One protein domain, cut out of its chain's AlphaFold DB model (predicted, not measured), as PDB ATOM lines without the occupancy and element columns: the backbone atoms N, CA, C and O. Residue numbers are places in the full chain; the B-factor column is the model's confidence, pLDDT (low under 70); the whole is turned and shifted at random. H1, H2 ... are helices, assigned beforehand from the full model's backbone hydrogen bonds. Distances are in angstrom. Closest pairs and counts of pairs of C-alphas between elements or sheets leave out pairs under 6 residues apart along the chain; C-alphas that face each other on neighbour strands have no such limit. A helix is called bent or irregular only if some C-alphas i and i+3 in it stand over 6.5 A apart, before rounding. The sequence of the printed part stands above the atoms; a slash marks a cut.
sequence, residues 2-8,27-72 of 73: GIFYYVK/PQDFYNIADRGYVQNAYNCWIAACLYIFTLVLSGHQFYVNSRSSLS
ATOM      1  N   GLY A   2      59.371  12.976 101.964       79.38
ATOM      2  CA  GLY A   2      58.903  11.653 101.493       79.38
ATOM      3  C   GLY A   2      58.911  11.418  99.969       79.38
ATOM      4  O   GLY A   2      59.228  10.320  99.529       79.38
ATOM      5  N   ILE A   3      58.637  12.444  99.152       85.12
ATOM      6  CA  ILE A   3      58.710  12.345  97.679       85.12
ATOM      7  C   ILE A   3      60.156  12.134  97.197       85.12
ATOM      8  O   ILE A   3      60.386  11.317  96.312       85.12
ATOM      9  N   PHE A   4      61.136  12.823  97.794       83.94
ATOM     10  CA  PHE A   4      62.550  12.697  97.418       83.94
ATOM     11  C   PHE A   4      63.117  11.311  97.745       83.94
ATOM     12  O   PHE A   4      63.907  10.776  96.971       83.94
ATOM     13  N   TYR A   5      62.649  10.703  98.839       84.25
ATOM     14  CA  TYR A   5      62.954   9.311  99.163       84.25
ATOM     15  C   TYR A   5      62.275   8.324  98.198       84.25
ATOM     16  O   TYR A   5      62.894   7.343  97.799       84.25
ATOM     17  N   TYR A   6      61.043   8.599  97.751       81.88
ATOM     18  CA  TYR A   6      60.334   7.745  96.787       81.88
ATOM     19  C   TYR A   6      61.010   7.706  95.406       81.88
ATOM     20  O   TYR A   6      61.070   6.653  94.776       81.88
ATOM     21  N   VAL A   7      61.569   8.831  94.948       87.62
ATOM     22  CA  VAL A   7      62.328   8.901  93.681       87.62
ATOM     23  C   VAL A   7      63.798   8.489  93.823       87.62
ATOM     24  O   VAL A   7      64.550   8.627  92.862       87.62
ATOM     25  N   LYS A   8      64.211   7.986  94.996       86.00
ATOM     26  CA  LYS A   8      65.582   7.524  95.279       86.00
ATOM     27  C   LYS A   8      66.639   8.601  94.995       86.00
ATOM     28  O   LYS A   8      67.633   8.367  94.311       86.00
ATOM     29  N   PRO A  27      78.343  -5.540  95.329       82.06
ATOM     30  CA  PRO A  27      77.650  -4.290  95.003       82.06
ATOM     31  C   PRO A  27      76.124  -4.446  94.950       82.06
ATOM     32  O   PRO A  27      75.388  -3.500  95.216       82.06
ATOM     33  N   GLN A  28      75.635  -5.643  94.617       84.50
ATOM     34  CA  GLN A  28      74.206  -5.929  94.536       84.50
ATOM     35  C   GLN A  28      73.535  -5.877  95.913       84.50
ATOM     36  O   GLN A  28      72.418  -5.372  96.032       84.50
ATOM     37  N   ASP A  29      74.226  -6.346  96.952       83.56
ATOM     38  CA  ASP A  29      73.715  -6.327  98.325       83.56
ATOM     39  C   ASP A  29      73.582  -4.898  98.848       83.56
ATOM     40  O   ASP A  29      72.576  -4.561  99.475       83.56
ATOM     41  N   PHE A  30      74.531  -4.030  98.484       84.69
ATOM     42  CA  PHE A  30      74.434  -2.597  98.748       84.69
ATOM     43  C   PHE A  30      73.176  -1.991  98.110       84.69
ATOM     44  O   PHE A  30      72.392  -1.339  98.800       84.69
ATOM     45  N   TYR A  31      72.933  -2.243  96.817       86.25
ATOM     46  CA  TYR A  31      71.746  -1.710  96.140       86.25
ATOM     47  C   TYR A  31      70.441  -2.238  96.745       86.25
ATOM     48  O   TYR A  31      69.493  -1.470  96.896       86.25
ATOM     49  N   ASN A  32      70.392  -3.511  97.143       86.94
ATOM     50  CA  ASN A  32      69.210  -4.107  97.772       86.94
ATOM     51  C   ASN A  32      68.886  -3.475  99.135       86.94
ATOM     52  O   ASN A  32      67.713  -3.250  99.449       86.94
ATOM     53  N   ILE A  33      69.908  -3.199  99.945       86.69
ATOM     54  CA  ILE A  33      69.748  -2.573 101.264       86.69
ATOM     55  C   ILE A  33      69.374  -1.098 101.108       86.69
ATOM     56  O   ILE A  33      68.412  -0.644 101.731       86.69
ATOM     57  N   ALA A  34      70.049  -0.382 100.206       87.38
ATOM     58  CA  ALA A  34      69.737   1.008  99.902       87.38
ATOM     59  C   ALA A  34      68.278   1.176  99.440       87.38
ATOM     60  O   ALA A  34      67.579   2.067  99.927       87.38
ATOM     61  N   ASP A  35      67.778   0.292  98.569       88.19
ATOM     62  CA  ASP A  35      66.396   0.364  98.077       88.19
ATOM     63  C   ASP A  35      65.363   0.214  99.193       88.19
ATOM     64  O   ASP A  35      64.373   0.951  99.250       88.19
ATOM     65  N   ARG A  36      65.615  -0.717 100.118       88.62
ATOM     66  CA  ARG A  36      64.770  -0.910 101.301       88.62
ATOM     67  C   ARG A  36      64.804   0.315 102.208       88.62
ATOM     68  O   ARG A  36      63.744   0.755 102.653       88.62
ATOM     69  N   GLY A  37      65.986   0.894 102.425       87.69
ATOM     70  CA  GLY A  37      66.158   2.115 103.210       87.69
ATOM     71  C   GLY A  37      65.366   3.297 102.643       87.69
ATOM     72  O   GLY A  37      64.642   3.963 103.386       87.69
ATOM     73  N   TYR A  38      65.411   3.505 101.321       89.75
ATOM     74  CA  TYR A  38      64.671   4.583 100.650       89.75
ATOM     75  C   TYR A  38      63.164   4.447 100.863       89.75
ATOM     76  O   TYR A  38      62.489   5.412 101.226       89.75
ATOM     77  N   VAL A  39      62.633   3.241 100.663       89.38
ATOM     78  CA  VAL A  39      61.199   2.972 100.808       89.38
ATOM     79  C   VAL A  39      60.756   3.130 102.264       89.38
ATOM     80  O   VAL A  39      59.727   3.757 102.527       89.38
ATOM     81  N   GLN A  40      61.540   2.629 103.220       89.62
ATOM     82  CA  GLN A  40      61.238   2.754 104.646       89.62
ATOM     83  C   GLN A  40      61.212   4.223 105.096       89.62
ATOM     84  O   GLN A  40      60.237   4.669 105.707       89.62
ATOM     85  N   ASN A  41      62.238   5.001 104.737       89.25
ATOM     86  CA  ASN A  41      62.309   6.421 105.090       89.25
ATOM     87  C   ASN A  41      61.216   7.243 104.403       89.25
ATOM     88  O   ASN A  41      60.652   8.150 105.026       89.25
ATOM     89  N   ALA A  42      60.863   6.906 103.156       89.56
ATOM     90  CA  ALA A  42      59.720   7.507 102.483       89.56
ATOM     91  C   ALA A  42      58.452   7.305 103.321       89.56
ATOM     92  O   ALA A  42      57.840   8.297 103.725       89.56
ATOM     93  N   TYR A  43      58.081   6.060 103.641       91.06
ATOM     94  CA  TYR A  43      56.864   5.774 104.409       91.06
ATOM     95  C   TYR A  43      56.846   6.467 105.773       91.06
ATOM     96  O   TYR A  43      55.838   7.085 106.121       91.06
ATOM     97  N   ASN A  44      57.963   6.461 106.502       91.62
ATOM     98  CA  ASN A  44      58.074   7.158 107.784       91.62
ATOM     99  C   ASN A  44      57.817   8.668 107.642       91.62
ATOM    100  O   ASN A  44      57.045   9.244 108.412       91.62
ATOM    101  N   CYS A  45      58.390   9.304 106.616       92.81
ATOM    102  CA  CYS A  45      58.145  10.717 106.321       92.81
ATOM    103  C   CYS A  45      56.675  11.000 105.968       92.81
ATOM    104  O   CYS A  45      56.135  12.032 106.370       92.81
ATOM    105  N   TRP A  46      56.028  10.115 105.207       91.88
ATOM    106  CA  TRP A  46      54.617  10.261 104.839       91.88
ATOM    107  C   TRP A  46      53.697  10.124 106.059       91.88
ATOM    108  O   TRP A  46      52.803  10.949 106.239       91.88
ATOM    109  N   ILE A  47      53.955   9.151 106.936       94.12
ATOM    110  CA  ILE A  47      53.202   8.974 108.186       94.12
ATOM    111  C   ILE A  47      53.351  10.212 109.076       94.12
ATOM    112  O   ILE A  47      52.349  10.755 109.544       94.12
ATOM    113  N   ALA A  48      54.579  10.705 109.259       94.62
ATOM    114  CA  ALA A  48      54.830  11.915 110.036       94.62
ATOM    115  C   ALA A  48      54.075  13.128 109.466       94.62
ATOM    116  O   ALA A  48      53.427  13.858 110.214       94.62
ATOM    117  N   ALA A  49      54.087  13.318 108.142       94.00
ATOM    118  CA  ALA A  49      53.340  14.394 107.492       94.00
ATOM    119  C   ALA A  49      51.827  14.294 107.761       94.00
ATOM    120  O   ALA A  49      51.198  15.299 108.093       94.00
ATOM    121  N   CYS A  50      51.251  13.090 107.693       95.25
ATOM    122  CA  CYS A  50      49.843  12.865 108.024       95.25
ATOM    123  C   CYS A  50      49.523  13.236 109.483       95.25
ATOM    124  O   CYS A  50      48.513  13.892 109.739       95.25
ATOM    125  N   LEU A  51      50.391  12.875 110.435       96.38
ATOM    126  CA  LEU A  51      50.225  13.233 111.850       96.38
ATOM    127  C   LEU A  51      50.282  14.749 112.077       96.38
ATOM    128  O   LEU A  51      49.480  15.291 112.844       96.38
ATOM    129  N   TYR A  52      51.182  15.452 111.386       95.94
ATOM    130  CA  TYR A  52      51.240  16.913 111.443       95.94
ATOM    131  C   TYR A  52      49.985  17.568 110.865       95.94
ATOM    132  O   TYR A  52      49.462  18.495 111.479       95.94
ATOM    133  N   ILE A  53      49.464  17.073 109.738       96.75
ATOM    134  CA  ILE A  53      48.207  17.573 109.162       96.75
ATOM    135  C   ILE A  53      47.054  17.363 110.144       96.75
ATOM    136  O   ILE A  53      46.292  18.294 110.400       96.75
ATOM    137  N   PHE A  54      46.940  16.172 110.734       97.25
ATOM    138  CA  PHE A  54      45.894  15.879 111.712       97.25
ATOM    139  C   PHE A  54      45.969  16.816 112.924       97.25
ATOM    140  O   PHE A  54      44.971  17.420 113.317       97.25
ATOM    141  N   THR A  55      47.172  17.005 113.467       96.62
ATOM    142  CA  THR A  55      47.409  17.917 114.593       96.62
ATOM    143  C   THR A  55      47.065  19.359 114.220       96.62
ATOM    144  O   THR A  55      46.424  20.059 114.997       96.62
ATOM    145  N   LEU A  56      47.428  19.798 113.013       96.44
ATOM    146  CA  LEU A  56      47.107  21.129 112.503       96.44
ATOM    147  C   LEU A  56      45.595  21.344 112.375       96.44
ATOM    148  O   LEU A  56      45.106  22.407 112.748       96.44
ATOM    149  N   VAL A  57      44.847  20.344 111.902       96.88
ATOM    150  CA  VAL A  57      43.380  20.413 111.812       96.88
ATOM    151  C   VAL A  57      42.755  20.527 113.200       96.88
ATOM    152  O   VAL A  57      41.897  21.387 113.408       96.88
ATOM    153  N   LEU A  58      43.198  19.711 114.160       96.38
ATOM    154  CA  LEU A  58      42.693  19.780 115.534       96.38
ATOM    155  C   LEU A  58      42.998  21.131 116.187       96.38
ATOM    156  O   LEU A  58      42.090  21.762 116.731       96.38
ATOM    157  N   SER A  59      44.238  21.608 116.081       95.94
ATOM    158  CA  SER A  59      44.645  22.915 116.605       95.94
ATOM    159  C   SER A  59      43.899  24.061 115.918       95.94
ATOM    160  O   SER A  59      43.474  25.005 116.579       95.94
ATOM    161  N   GLY A  60      43.680  23.974 114.603       95.44
ATOM    162  CA  GLY A  60      42.900  24.951 113.840       95.44
ATOM    163  C   GLY A  60      41.431  24.983 114.262       95.44
ATOM    164  O   GLY A  60      40.866  26.061 114.446       95.44
ATOM    165  N   HIS A  61      40.822  23.818 114.498       94.00
ATOM    166  CA  HIS A  61      39.461  23.726 115.026       94.00
ATOM    167  C   HIS A  61      39.360  24.328 116.436       94.00
ATOM    168  O   HIS A  61      38.463  25.128 116.708       94.00
ATOM    169  N   GLN A  62      40.303  23.995 117.322       92.62
ATOM    170  CA  GLN A  62      40.375  24.568 118.669       92.62
ATOM    171  C   GLN A  62      40.550  26.091 118.628       92.62
ATOM    172  O   GLN A  62      39.841  26.809 119.333       92.62
ATOM    173  N   PHE A  63      41.429  26.596 117.761       93.12
ATOM    174  CA  PHE A  63      41.624  28.030 117.552       93.12
ATOM    175  C   PHE A  63      40.348  28.716 117.041       93.12
ATOM    176  O   PHE A  63      39.981  29.789 117.521       93.12
ATOM    177  N   TYR A  64      39.630  28.087 116.110       91.94
ATOM    178  CA  TYR A  64      38.390  28.630 115.558       91.94
ATOM    179  C   TYR A  64      37.279  28.752 116.608       91.94
ATOM    180  O   TYR A  64      36.641  29.799 116.719       91.94
ATOM    181  N   VAL A  65      37.064  27.708 117.410       92.62
ATOM    182  CA  VAL A  65      36.064  27.743 118.487       92.62
ATOM    183  C   VAL A  65      36.459  28.764 119.555       92.62
ATOM    184  O   VAL A  65      35.629  29.568 119.972       92.62
ATOM    185  N   ASN A  66      37.728  28.783 119.969       89.00
ATOM    186  CA  ASN A  66      38.183  29.675 121.034       89.00
ATOM    187  C   ASN A  66      38.165  31.155 120.611       89.00
ATOM    188  O   ASN A  66      37.711  32.005 121.371       89.00
ATOM    189  N   SER A  67      38.569  31.473 119.375       84.75
ATOM    190  CA  SER A  67      38.533  32.851 118.855       84.75
ATOM    191  C   SER A  67      37.116  33.431 118.789       84.75
ATOM    192  O   SER A  67      36.926  34.614 119.067       84.75
ATOM    193  N   ARG A  68      36.102  32.608 118.494       81.25
ATOM    194  CA  ARG A  68      34.684  33.011 118.527       81.25
ATOM    195  C   ARG A  68      34.197  33.298 119.947       81.25
ATOM    196  O   ARG A  68      33.505  34.290 120.151       81.25
ATOM    197  N   SER A  69      34.563  32.454 120.911       74.62
ATOM    198  CA  SER A  69      34.189  32.635 122.318       74.62
ATOM    199  C   SER A  69      34.808  33.905 122.908       74.62
ATOM    200  O   SER A  69      34.106  34.674 123.562       74.62
ATOM    201  N   SER A  70      36.089  34.169 122.622       69.81
ATOM    202  CA  SER A  70      36.799  35.363 123.104       69.81
ATOM    203  C   SER A  70      36.323  36.677 122.473       69.81
ATOM    204  O   SER A  70      36.442  37.710 123.117       69.81
ATOM    205  N   LEU A  71      35.780  36.661 121.249       60.53
ATOM    206  CA  LEU A  71      35.211  37.847 120.583       60.53
ATOM    207  C   LEU A  71      33.761  38.163 121.005       60.53
ATOM    208  O   LEU A  71      33.217  39.175 120.571       60.53
ATOM    209  N   SER A  72      33.115  37.293 121.790       58.00
ATOM    210  CA  SER A  72      31.729  37.480 122.261       58.00
ATOM    211  C   SER A  72      31.608  38.141 123.645       58.00
ATOM    212  O   SER A  72      30.498  38.249 124.166       58.00
TER     213      SER A  72
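This is residues 2 to 8 and 27 to 72 of the 73 residues of an uncharacterized protein of Coptotermes formosanus (UniProt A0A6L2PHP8). A single long helix, H2, makes a thin rod, and a very short helix, H1, packs on its side at residues 38 to 46. Both ends of the rod stand free, residues 27 to 33 at one end and residues 50 to 72 at the other. The printed part has 53 residues with two named helices, H1 then H2 along the chain, and no named strand; its class is all helix. The whole is extended, with a radius of gyration of the C-alphas of 19.4 A and spans of 68 by 12 by 8 A.

H1, residues 2 to 6, touches H2, residues 27 to 70, with 15 pairs of C-alphas within 8 A. The closest C-alphas of the two are those of Gly 2 and Ala 42, 4.3 A apart. H2 touches H1 with its residues 38 to 46 alone, and the two centres are 12.3 A apart. In H1 and H2 every O i to N i+4 pair is within hydrogen-bond range.

H1 runs from Gly 2, with its C-alpha at (58.903, 11.653, 101.493), to Tyr 6. Val 7 and Lys 8 follow it before the cut. H2 has 44 residues and measures 63.5 A from first to last C-alpha. It begins at Pro 27, C-alpha at (77.650, -4.290, 95.003), and ends at Ser 70, C-alpha at (36.799, 35.363, 123.104). It is not bent. Leu 71 and Ser 72 follow it.

The two C-alphas farthest apart are those of Pro 27 and Ser 72, at 67.8 A. Residues 9 to 26 are not printed, and C-alphas 8 and 27 are 16.9 A apart across this cut, which lies in the link from H1 to H2. The mean pLDDT of the printed part is 88.2, and residues 70 to 72 are under 70.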